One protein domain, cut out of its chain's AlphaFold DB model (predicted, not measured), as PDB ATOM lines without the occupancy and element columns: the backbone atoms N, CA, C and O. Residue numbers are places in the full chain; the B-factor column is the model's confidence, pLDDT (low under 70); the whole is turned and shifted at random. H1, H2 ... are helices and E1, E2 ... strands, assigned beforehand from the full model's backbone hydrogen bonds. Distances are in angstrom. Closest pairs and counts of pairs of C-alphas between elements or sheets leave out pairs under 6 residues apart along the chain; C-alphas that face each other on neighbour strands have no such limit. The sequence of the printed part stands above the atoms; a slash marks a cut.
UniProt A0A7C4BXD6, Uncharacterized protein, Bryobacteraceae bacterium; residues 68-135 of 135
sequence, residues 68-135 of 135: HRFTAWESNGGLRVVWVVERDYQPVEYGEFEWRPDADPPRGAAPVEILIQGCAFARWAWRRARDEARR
ATOM      1  N   HIS A  68       0.445  -5.704 -48.148       98.38
ATOM      2  CA  HIS A  68       0.671  -5.267 -46.773       98.38
ATOM      3  C   HIS A  68       1.957  -4.442 -46.670       98.38
ATOM      4  O   HIS A  68       3.006  -4.790 -47.232       98.38
ATOM      5  N   ARG A  69       1.893  -3.340 -45.929       98.12
ATOM      6  CA  ARG A  69       3.028  -2.464 -45.638       98.12
ATOM      7  C   ARG A  69       3.259  -2.420 -44.137       98.12
ATOM      8  O   ARG A  69       2.309  -2.299 -43.374       98.12
ATOM      9  N   PHE A  70       4.527  -2.467 -43.739       98.12
ATOM     10  CA  PHE A  70       4.935  -2.430 -42.341       98.12
ATOM     11  C   PHE A  70       5.996  -1.357 -42.120       98.12
ATOM     12  O   PHE A  70       6.861  -1.138 -42.970       98.12
ATOM     13  N   THR A  71       5.932  -0.709 -40.965       97.56
ATOM     14  CA  THR A  71       7.013   0.106 -40.407       97.56
ATOM     15  C   THR A  71       7.102  -0.166 -38.911       97.56
ATOM     16  O   THR A  71       6.115  -0.577 -38.297       97.56
ATOM     17  N   ALA A  72       8.279   0.011 -38.320       97.06
ATOM     18  CA  ALA A  72       8.470  -0.213 -36.896       97.06
ATOM     19  C   ALA A  72       9.535   0.704 -36.309       97.06
ATOM     20  O   ALA A  72      10.458   1.133 -37.001       97.06
ATOM     21  N   TRP A  73       9.411   0.954 -35.012       96.44
ATOM     22  CA  TRP A  73      10.400   1.654 -34.205       96.44
ATOM     23  C   TRP A  73      10.498   1.015 -32.823       96.44
ATOM     24  O   TRP A  73       9.592   0.300 -32.386       96.44
ATOM     25  N   GLU A  74      11.612   1.257 -32.136       95.81
ATOM     26  CA  GLU A  74      11.823   0.733 -30.788       95.81
ATOM     27  C   GLU A  74      10.812   1.312 -29.800       95.81
ATOM     28  O   GLU A  74      10.534   2.511 -29.781       95.81
ATOM     29  N   SER A  75      10.248   0.438 -28.970       94.00
ATOM     30  CA  SER A  75       9.288   0.820 -27.941       94.00
ATOM     31  C   SER A  75       9.290  -0.203 -26.811       94.00
ATOM     32  O   SER A  75       9.165  -1.400 -27.057       94.00
ATOM     33  N   ASN A  76       9.437   0.258 -25.565       87.81
ATOM     34  CA  ASN A  76       9.281  -0.548 -24.348       87.81
ATOM     35  C   ASN A  76      10.059  -1.884 -24.335       87.81
ATOM     36  O   ASN A  76       9.551  -2.883 -23.837       87.81
ATOM     37  N   GLY A  77      11.282  -1.945 -24.874       90.88
ATOM     38  CA  GLY A  77      12.064  -3.193 -24.937       90.88
ATOM     39  C   GLY A  77      11.611  -4.181 -26.024       90.88
ATOM     40  O   GLY A  77      11.960  -5.356 -25.971       90.88
ATOM     41  N   GLY A  78      10.836  -3.707 -26.996       95.31
ATOM     42  CA  GLY A  78      10.458  -4.401 -28.221       95.31
ATOM     43  C   GLY A  78      10.287  -3.402 -29.368       95.31
ATOM     44  O   GLY A  78      10.991  -2.391 -29.432       95.31
ATOM     45  N   LEU A  79       9.344  -3.674 -30.268       97.56
ATOM     46  CA  LEU A  79       9.002  -2.814 -31.394       97.56
ATOM     47  C   LEU A  79       7.522  -2.441 -31.357       97.56
ATOM     48  O   LEU A  79       6.665  -3.299 -31.149       97.56
ATOM     49  N   ARG A  80       7.210  -1.180 -31.651       97.88
ATOM     50  CA  ARG A  80       5.866  -0.801 -32.091       97.88
ATOM     51  C   ARG A  80       5.808  -0.948 -33.600       97.88
ATOM     52  O   ARG A  80       6.635  -0.364 -34.297       97.88
ATOM     53  N   VAL A  81       4.875  -1.758 -34.090       98.12
ATOM     54  CA  VAL A  81       4.721  -2.073 -35.512       98.12
ATOM     55  C   VAL A  81       3.434  -1.439 -36.012       98.12
ATOM     56  O   VAL A  81       2.361  -1.755 -35.507       98.12
ATOM     57  N   VAL A  82       3.542  -0.583 -37.023       98.38
ATOM     58  CA  VAL A  82       2.396  -0.067 -37.780       98.38
ATOM     59  C   VAL A  82       2.245  -0.894 -39.042       98.38
ATOM     60  O   VAL A  82       3.224  -1.151 -39.751       98.38
ATOM     61  N   TRP A  83       1.012  -1.287 -39.328       98.56
ATOM     62  CA  TRP A  83       0.648  -2.053 -40.507       98.56
ATOM     63  C   TRP A  83      -0.412  -1.314 -41.320       98.56
ATOM     64  O   TRP A  83      -1.247  -0.591 -40.780       98.56
ATOM     65  N   VAL A  84      -0.359  -1.495 -42.637       98.56
ATOM     66  CA  VAL A  84      -1.324  -0.949 -43.594       98.56
ATOM     67  C   VAL A  84      -1.666  -2.037 -44.604       98.56
ATOM     68  O   VAL A  84      -0.767  -2.635 -45.199       98.56
ATOM     69  N   VAL A  85      -2.956  -2.274 -44.800       98.56
ATOM     70  CA  VAL A  85      -3.517  -3.024 -45.922       98.56
ATOM     71  C   VAL A  85      -3.784  -2.032 -47.043       98.56
ATOM     72  O   VAL A  85      -4.464  -1.025 -46.840       98.56
ATOM     73  N   GLU A  86      -3.249  -2.308 -48.226       98.44
ATOM     74  CA  GLU A  86      -3.438  -1.464 -49.399       98.44
ATOM     75  C   GLU A  86      -4.236  -2.179 -50.489       98.44
ATOM     76  O   GLU A  86      -4.067  -3.381 -50.714       98.44
ATOM     77  N   ARG A  87      -5.073  -1.414 -51.193       97.69
ATOM     78  CA  ARG A  87      -5.809  -1.802 -52.401       97.69
ATOM     79  C   ARG A  87      -5.693  -0.664 -53.411       97.69
ATOM     80  O   ARG A  87      -5.864   0.492 -53.043       97.69
ATOM     81  N   ASP A  88      -5.366  -0.984 -54.660       96.31
ATOM     82  CA  ASP A  88      -5.209  -0.015 -55.753       96.31
ATOM     83  C   ASP A  88      -4.293   1.169 -55.380       96.31
ATOM     84  O   ASP A  88      -4.558   2.325 -55.704       96.31
ATOM     85  N   TYR A  89      -3.190   0.870 -54.683       96.00
ATOM     86  CA  TYR A  89      -2.193   1.839 -54.204       96.00
ATOM     87  C   TYR A  89      -2.701   2.812 -53.131       96.00
ATOM     88  O   TYR A  89      -2.060   3.827 -52.859       96.00
ATOM     89  N   GLN A  90      -3.828   2.494 -52.490       96.88
ATOM     90  CA  GLN A  90      -4.428   3.290 -51.425       96.88
ATOM     91  C   GLN A  90      -4.547   2.481 -50.128       96.88
ATOM     92  O   GLN A  90      -4.844   1.285 -50.178       96.88
ATOM     93  N   PRO A  91      -4.333   3.102 -48.952       97.88
ATOM     94  CA  PRO A  91      -4.594   2.452 -47.675       97.88
ATOM     95  C   PRO A  91      -6.100   2.223 -47.507       97.88
ATOM     96  O   PRO A  91      -6.883   3.165 -47.619       97.88
ATOM     97  N   VAL A  92      -6.498   0.986 -47.211       97.88
ATOM     98  CA  VAL A  92      -7.904   0.624 -46.956       97.88
ATOM     99  C   VAL A  92      -8.159   0.177 -45.521       97.88
ATOM    100  O   VAL A  92      -9.271   0.311 -45.024       97.88
ATOM    101  N   GLU A  93      -7.125  -0.300 -44.834       98.00
ATOM    102  CA  GLU A  93      -7.165  -0.648 -43.415       98.00
ATOM    103  C   GLU A  93      -5.773  -0.429 -42.823       98.00
ATOM    104  O   GLU A  93      -4.763  -0.602 -43.508       98.00
ATOM    105  N   TYR A  94      -5.691  -0.021 -41.562       98.06
ATOM    106  CA  TYR A  94      -4.417   0.165 -40.882       98.06
ATOM    107  C   TYR A  94      -4.589   0.052 -39.374       98.06
ATOM    108  O   TYR A  94      -5.681   0.222 -38.831       98.06
ATOM    109  N   GLY A  95      -3.478  -0.178 -38.693       98.19
ATOM    110  CA  GLY A  95      -3.441  -0.235 -37.246       98.19
ATOM    111  C   GLY A  95      -2.026  -0.458 -36.751       98.19
ATOM    112  O   GLY A  95      -1.042  -0.253 -37.469       98.19
ATOM    113  N   GLU A  96      -1.925  -0.890 -35.503       97.94
ATOM    114  CA  GLU A  96      -0.647  -1.118 -34.853       97.94
ATOM    115  C   GLU A  96      -0.726  -2.238 -33.819       97.94
ATOM    116  O   GLU A  96      -1.790  -2.543 -33.281       97.94
ATOM    117  N   PHE A  97       0.421  -2.844 -33.539       97.75
ATOM    118  CA  PHE A  97       0.594  -3.785 -32.440       97.75
ATOM    119  C   PHE A  97       1.992  -3.639 -31.831       97.75
ATOM    120  O   PHE A  97       2.932  -3.151 -32.466       97.75
ATOM    121  N   GLU A  98       2.135  -4.069 -30.583       97.44
ATOM    122  CA  GLU A  98       3.426  -4.199 -29.919       97.44
ATOM    123  C   GLU A  98       3.981  -5.602 -30.140       97.44
ATOM    124  O   GLU A  98       3.370  -6.608 -29.771       97.44
ATOM    125  N   TRP A  99       5.182  -5.663 -30.699       97.69
ATOM    126  CA  TRP A  99       5.952  -6.883 -30.841       97.69
ATOM    127  C   TRP A  99       7.083  -6.912 -29.821       97.69
ATOM    128  O   TRP A  99       7.769  -5.911 -29.611       97.69
ATOM    129  N   ARG A 100       7.335  -8.073 -29.221       95.75
ATOM    130  CA  ARG A 100       8.519  -8.289 -28.391       95.75
ATOM    131  C   ARG A 100       9.184  -9.613 -28.752       95.75
ATOM    132  O   ARG A 100       8.481 -10.547 -29.131       95.75
ATOM    133  N   PRO A 101      10.513  -9.729 -28.605       93.25
ATOM    134  CA  PRO A 101      11.213 -10.983 -28.883       93.25
ATOM    135  C   PRO A 101      10.818 -12.120 -27.929       93.25
ATOM    136  O   PRO A 101      10.959 -13.282 -28.292       93.25
ATOM    137  N   ASP A 102      10.343 -11.781 -26.729       92.56
ATOM    138  CA  ASP A 102      10.012 -12.678 -25.621       92.56
ATOM    139  C   ASP A 102       8.498 -12.870 -25.407       92.56
ATOM    140  O   ASP A 102       8.104 -13.528 -24.446       92.56
ATOM    141  N   ALA A 103       7.643 -12.311 -26.275       86.94
ATOM    142  CA  ALA A 103       6.188 -12.402 -26.141       86.94
ATOM    143  C   ALA A 103       5.518 -12.900 -27.430       86.94
ATOM    144  O   ALA A 103       5.697 -12.314 -28.498       86.94
ATOM    145  N   ASP A 104       4.710 -13.954 -27.297       85.31
ATOM    146  CA  ASP A 104       3.870 -14.520 -28.356       85.31
ATOM    147  C   ASP A 104       2.497 -14.905 -27.760       85.31
ATOM    148  O   ASP A 104       2.469 -15.625 -26.757       85.31
ATOM    149  N   PRO A 105       1.362 -14.427 -28.309       86.50
ATOM    150  CA  PRO A 105       1.240 -13.510 -29.445       86.50
ATOM    151  C   PRO A 105       1.674 -12.067 -29.118       86.50
ATOM    152  O   PRO A 105       1.763 -11.687 -27.945       86.50
ATOM    153  N   PRO A 106       1.932 -11.231 -30.143       91.69
ATOM    154  CA  PRO A 106       2.097  -9.789 -29.958       91.69
ATOM    155  C   PRO A 106       0.858  -9.156 -29.306       91.69
ATOM    156  O   PRO A 106      -0.258  -9.661 -29.426       91.69
ATOM    157  N   ARG A 107       1.048  -8.018 -28.628       92.00
ATOM    158  CA  ARG A 107      -0.049  -7.297 -27.962       92.00
ATOM    159  C   ARG A 107      -0.708  -6.302 -28.910       92.00
ATOM    160  O   ARG A 107      -0.022  -5.524 -29.562       92.00
ATOM    161  N   GLY A 108      -2.036  -6.268 -28.911       88.69
ATOM    162  CA  GLY A 108      -2.840  -5.420 -29.792       88.69
ATOM    163  C   GLY A 108      -3.767  -6.251 -30.675       88.69
ATOM    164  O   GLY A 108      -3.724  -7.480 -30.646       88.69
ATOM    165  N   ALA A 109      -4.623  -5.577 -31.438       87.88
ATOM    166  CA  ALA A 109      -5.543  -6.220 -32.367       87.88
ATOM    167  C   ALA A 109      -5.068  -5.994 -33.805       87.88
ATOM    168  O   ALA A 109      -4.926  -4.856 -34.248       87.88
ATOM    169  N   ALA A 110      -4.838  -7.083 -34.532       94.75
ATOM    170  CA  ALA A 110      -4.641  -7.066 -35.975       94.75
ATOM    171  C   ALA A 110      -5.143  -8.391 -36.571       94.75
ATOM    172  O   ALA A 110      -5.139  -9.407 -35.866       94.75
ATOM    173  N   PRO A 111      -5.550  -8.410 -37.853       95.69
ATOM    174  CA  PRO A 111      -5.870  -9.651 -38.554       95.69
ATOM    175  C   PRO A 111      -4.723 -10.669 -38.475       95.69
ATOM    176  O   PRO A 111      -3.546 -10.299 -38.446       95.69
ATOM    177  N   VAL A 112      -5.037 -11.965 -38.452       94.31
ATOM    178  CA  VAL A 112      -4.022 -13.017 -38.249       94.31
ATOM    179  C   VAL A 112      -2.960 -13.020 -39.355       94.31
ATOM    180  O   VAL A 112      -1.775 -13.198 -39.082       94.31
ATOM    181  N   GLU A 113      -3.346 -12.733 -40.595       94.44
ATOM    182  CA  GLU A 113      -2.450 -12.623 -41.748       94.44
ATOM    183  C   GLU A 113      -1.468 -11.454 -41.583       94.44
ATOM    184  O   GLU A 113      -0.281 -11.578 -41.908       94.44
ATOM    185  N   ILE A 114      -1.945 -10.344 -41.010       97.75
ATOM    186  CA  ILE A 114      -1.125  -9.182 -40.660       97.75
ATOM    187  C   ILE A 114      -0.144  -9.539 -39.551       97.75
ATOM    188  O   ILE A 114       1.033  -9.199 -39.661       97.75
ATOM    189  N   LEU A 115      -0.585 -10.255 -38.513       97.38
ATOM    190  CA  LEU A 115       0.294 -10.683 -37.424       97.38
ATOM    191  C   LEU A 115       1.395 -11.627 -37.916       97.38
ATOM    192  O   LEU A 115       2.556 -11.449 -37.552       97.38
ATOM    193  N   ILE A 116       1.072 -12.586 -38.788       96.94
ATOM    194  CA  ILE A 116       2.055 -13.524 -39.353       96.94
ATOM    195  C   ILE A 116       3.175 -12.761 -40.078       96.94
ATOM    196  O   ILE A 116       4.360 -12.961 -39.790       96.94
ATOM    197  N   GLN A 117       2.818 -11.865 -41.000       98.19
ATOM    198  CA  GLN A 117       3.802 -11.103 -41.773       98.19
ATOM    199  C   GLN A 117       4.512 -10.039 -40.939       98.19
ATOM    200  O   GLN A 117       5.731  -9.882 -41.028       98.19
ATOM    201  N   GLY A 118       3.761  -9.336 -40.098       98.00
ATOM    202  CA  GLY A 118       4.271  -8.298 -39.219       98.00
ATOM    203  C   GLY A 118       5.285  -8.848 -38.217       98.00
ATOM    204  O   GLY A 118       6.327  -8.232 -38.022       98.00
ATOM    205  N   CYS A 119       5.064 -10.042 -37.660       97.25
ATOM    206  CA  CYS A 119       6.047 -10.724 -36.814       97.25
ATOM    207  C   CYS A 119       7.317 -11.114 -37.584       97.25
ATOM    208  O   CYS A 119       8.416 -11.031 -37.033       97.25
ATOM    209  N   ALA A 120       7.210 -11.528 -38.852       97.38
ATOM    210  CA  ALA A 120       8.386 -11.800 -39.683       97.38
ATOM    211  C   ALA A 120       9.216 -10.521 -39.911       97.38
ATOM    212  O   ALA A 120      10.423 -10.520 -39.655       97.38
ATOM    213  N   PHE A 121       8.550  -9.424 -40.286       97.81
ATOM    214  CA  PHE A 121       9.159  -8.101 -40.432       97.81
ATOM    215  C   PHE A 121       9.796  -7.603 -39.123       97.81
ATOM    216  O   PHE A 121      10.960  -7.201 -39.114       97.81
ATOM    217  N   ALA A 122       9.079  -7.691 -38.001       97.44
ATOM    218  CA  ALA A 122       9.543  -7.230 -36.695       97.44
ATOM    219  C   ALA A 122      10.789  -7.993 -36.222       97.44
ATOM    220  O   ALA A 122      11.753  -7.383 -35.765       97.44
ATOM    221  N   ARG A 123      10.831  -9.321 -36.415       96.38
ATOM    222  CA  ARG A 123      12.022 -10.133 -36.111       96.38
ATOM    223  C   ARG A 123      13.243  -9.677 -36.906       96.38
ATOM    224  O   ARG A 123      14.342  -9.644 -36.356       96.38
ATOM    225  N   TRP A 124      13.076  -9.361 -38.191       95.38
ATOM    226  CA  TRP A 124      14.163  -8.816 -39.004       95.38
ATOM    227  C   TRP A 124      14.606  -7.439 -38.498       95.38
ATOM    228  O   TRP A 124      15.798  -7.239 -38.262       95.38
ATOM    229  N   ALA A 125      13.656  -6.527 -38.278       95.88
ATOM    230  CA  ALA A 125      13.937  -5.161 -37.842       95.88
ATOM    231  C   ALA A 125      14.676  -5.147 -36.496       95.88
ATOM    232  O   ALA A 125      15.667  -4.439 -36.338       95.88
ATOM    233  N   TRP A 126      14.250  -6.001 -35.562       95.88
ATOM    234  CA  TRP A 126      14.880  -6.150 -34.256       95.88
ATOM    235  C   TRP A 126      16.330  -6.622 -34.358       95.88
ATOM    236  O   TRP A 126      17.217  -5.998 -33.780       95.88
ATOM    237  N   ARG A 127      16.598  -7.694 -35.122       94.19
ATOM    238  CA  ARG A 127      17.975  -8.183 -35.323       94.19
ATOM    239  C   ARG A 127      18.862  -7.097 -35.915       94.19
ATOM    240  O   ARG A 127      19.933  -6.833 -35.382       94.19
ATOM    241  N   ARG A 128      18.372  -6.416 -36.953       91.44
ATOM    242  CA  ARG A 128      19.105  -5.341 -37.620       91.44
ATOM    243  C   ARG A 128      19.463  -4.202 -36.660       91.44
ATOM    244  O   ARG A 128      20.620  -3.803 -36.625       91.44
ATOM    245  N   ALA A 129      18.512  -3.732 -35.853       90.88
ATOM    246  CA  ALA A 129      18.763  -2.673 -34.873       90.88
ATOM    247  C   ALA A 129      19.809  -3.086 -33.820       90.88
ATOM    248  O   ALA A 129      20.650  -2.286 -33.413       90.88
ATOM    249  N   ARG A 130      19.797  -4.356 -33.388       91.88
ATOM    250  CA  ARG A 130      20.788  -4.882 -32.437       91.88
ATOM    251  C   ARG A 130      22.175  -5.057 -33.054       91.88
ATOM    252  O   ARG A 130      23.161  -4.826 -32.363       91.88
ATOM    253  N   ASP A 131      22.256  -5.444 -34.322       90.12
ATOM    254  CA  ASP A 131      23.529  -5.553 -35.038       90.12
ATOM    255  C   ASP A 131      24.156  -4.177 -35.290       90.12
ATOM    256  O   ASP A 131      25.373  -4.037 -35.210       90.12
ATOM    257  N   GLU A 132      23.338  -3.155 -35.558       85.50
ATOM    258  CA  GLU A 132      23.789  -1.767 -35.707       85.50
ATOM    259  C   GLU A 132      24.282  -1.179 -34.378       85.50
ATOM    260  O   GLU A 132      25.320  -0.532 -34.363       85.50
ATOM    261  N   ALA A 133      23.621  -1.472 -33.253       81.69
ATOM    262  CA  ALA A 133      24.046  -1.010 -31.926       81.69
ATOM    263  C   ALA A 133      25.340  -1.671 -31.398       81.69
ATOM    264  O   ALA A 133      25.898  -1.219 -30.401       81.69
ATOM    265  N   ARG A 134      25.783  -2.775 -32.014       79.50
ATOM    266  CA  ARG A 134      27.021  -3.499 -31.661       79.50
ATOM    267  C   ARG A 134      28.246  -3.038 -32.456       79.50
ATOM    268  O   ARG A 134      29.337  -3.535 -32.186       79.50
ATOM    269  N   ARG A 135      28.055  -2.179 -33.457       69.44
ATOM    270  CA  ARG A 135      29.120  -1.601 -34.285       69.44
ATOM    271  C   ARG A 135      29.579  -0.276 -33.703       69.44
ATOM    272  O   ARG A 135      30.790  -0.008 -33.836       69.44
TER     273      ARG A 135
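This is residues 68 to 135 of the 135 residues of an uncharacterized protein of Bryobacteraceae bacterium (UniProt A0A7C4BXD6). A twisted sheet of four antiparallel strands curls round one long helix, H1, which packs on one face of it while the other face is bare. Beyond the sheet the end of the helix and the tail, residues 130 to 135, stick out. The printed part has 68 residues, with strands E1, E2, E3 and E4 followed by H1, and the sheet order is E1 - E2 - E3 - E4; the class is mixed, helices and strands. The whole is compact, with a radius of gyration of the C-alphas of 12.4 A, and its outline is elongated, 40 by 23 by 17 A.

Strand E1, residues 68 to 75, is an edge strand and forms a hairpin with E2, residues 78 to 87; N 69 and O 84 are 2.8 A apart, within hydrogen-bond range. E2 and E3, residues 90 to 100, form the next hairpin, with N 83 and O 95 at 3.0 A. E3 bends by 63 degrees at residue 93. E3 and E4, residues 103 to 107, form a third hairpin, with N 98 and O 107 at 2.8 A. The four strands make a meander, each the antiparallel neighbour of the one before, and edge strands E1 and E4 are apart. H1, residues 112 to 132, is on the sheet, an arrangement of two layers, with the helix on one face. The closest C-alphas of E1 and H1 are those of Phe 70 and Gly 118, 6.7 A; those of E4 and H1 are Pro 106 and Leu 115, 7.7 A. In H1 every O i to N i+4 pair is within hydrogen-bond range.

E1 begins at C-alpha 68 (0.671, -5.267, -46.773) and is 21.6 A long from first to last C-alpha. E2 measures 29.3 A, E3 28.8 A and E4 8.3 A. H1 measures 30.1 A and ends at C-alpha 132 (23.789, -1.767, -35.707).

The two C-alphas farthest apart are those of Asp 88 and Arg 135, 40.5 A. The printed part has no cut, and its four links are tight. The mean pLDDT of the printed part is 94.4; residue 135, the chain's last, is under 70.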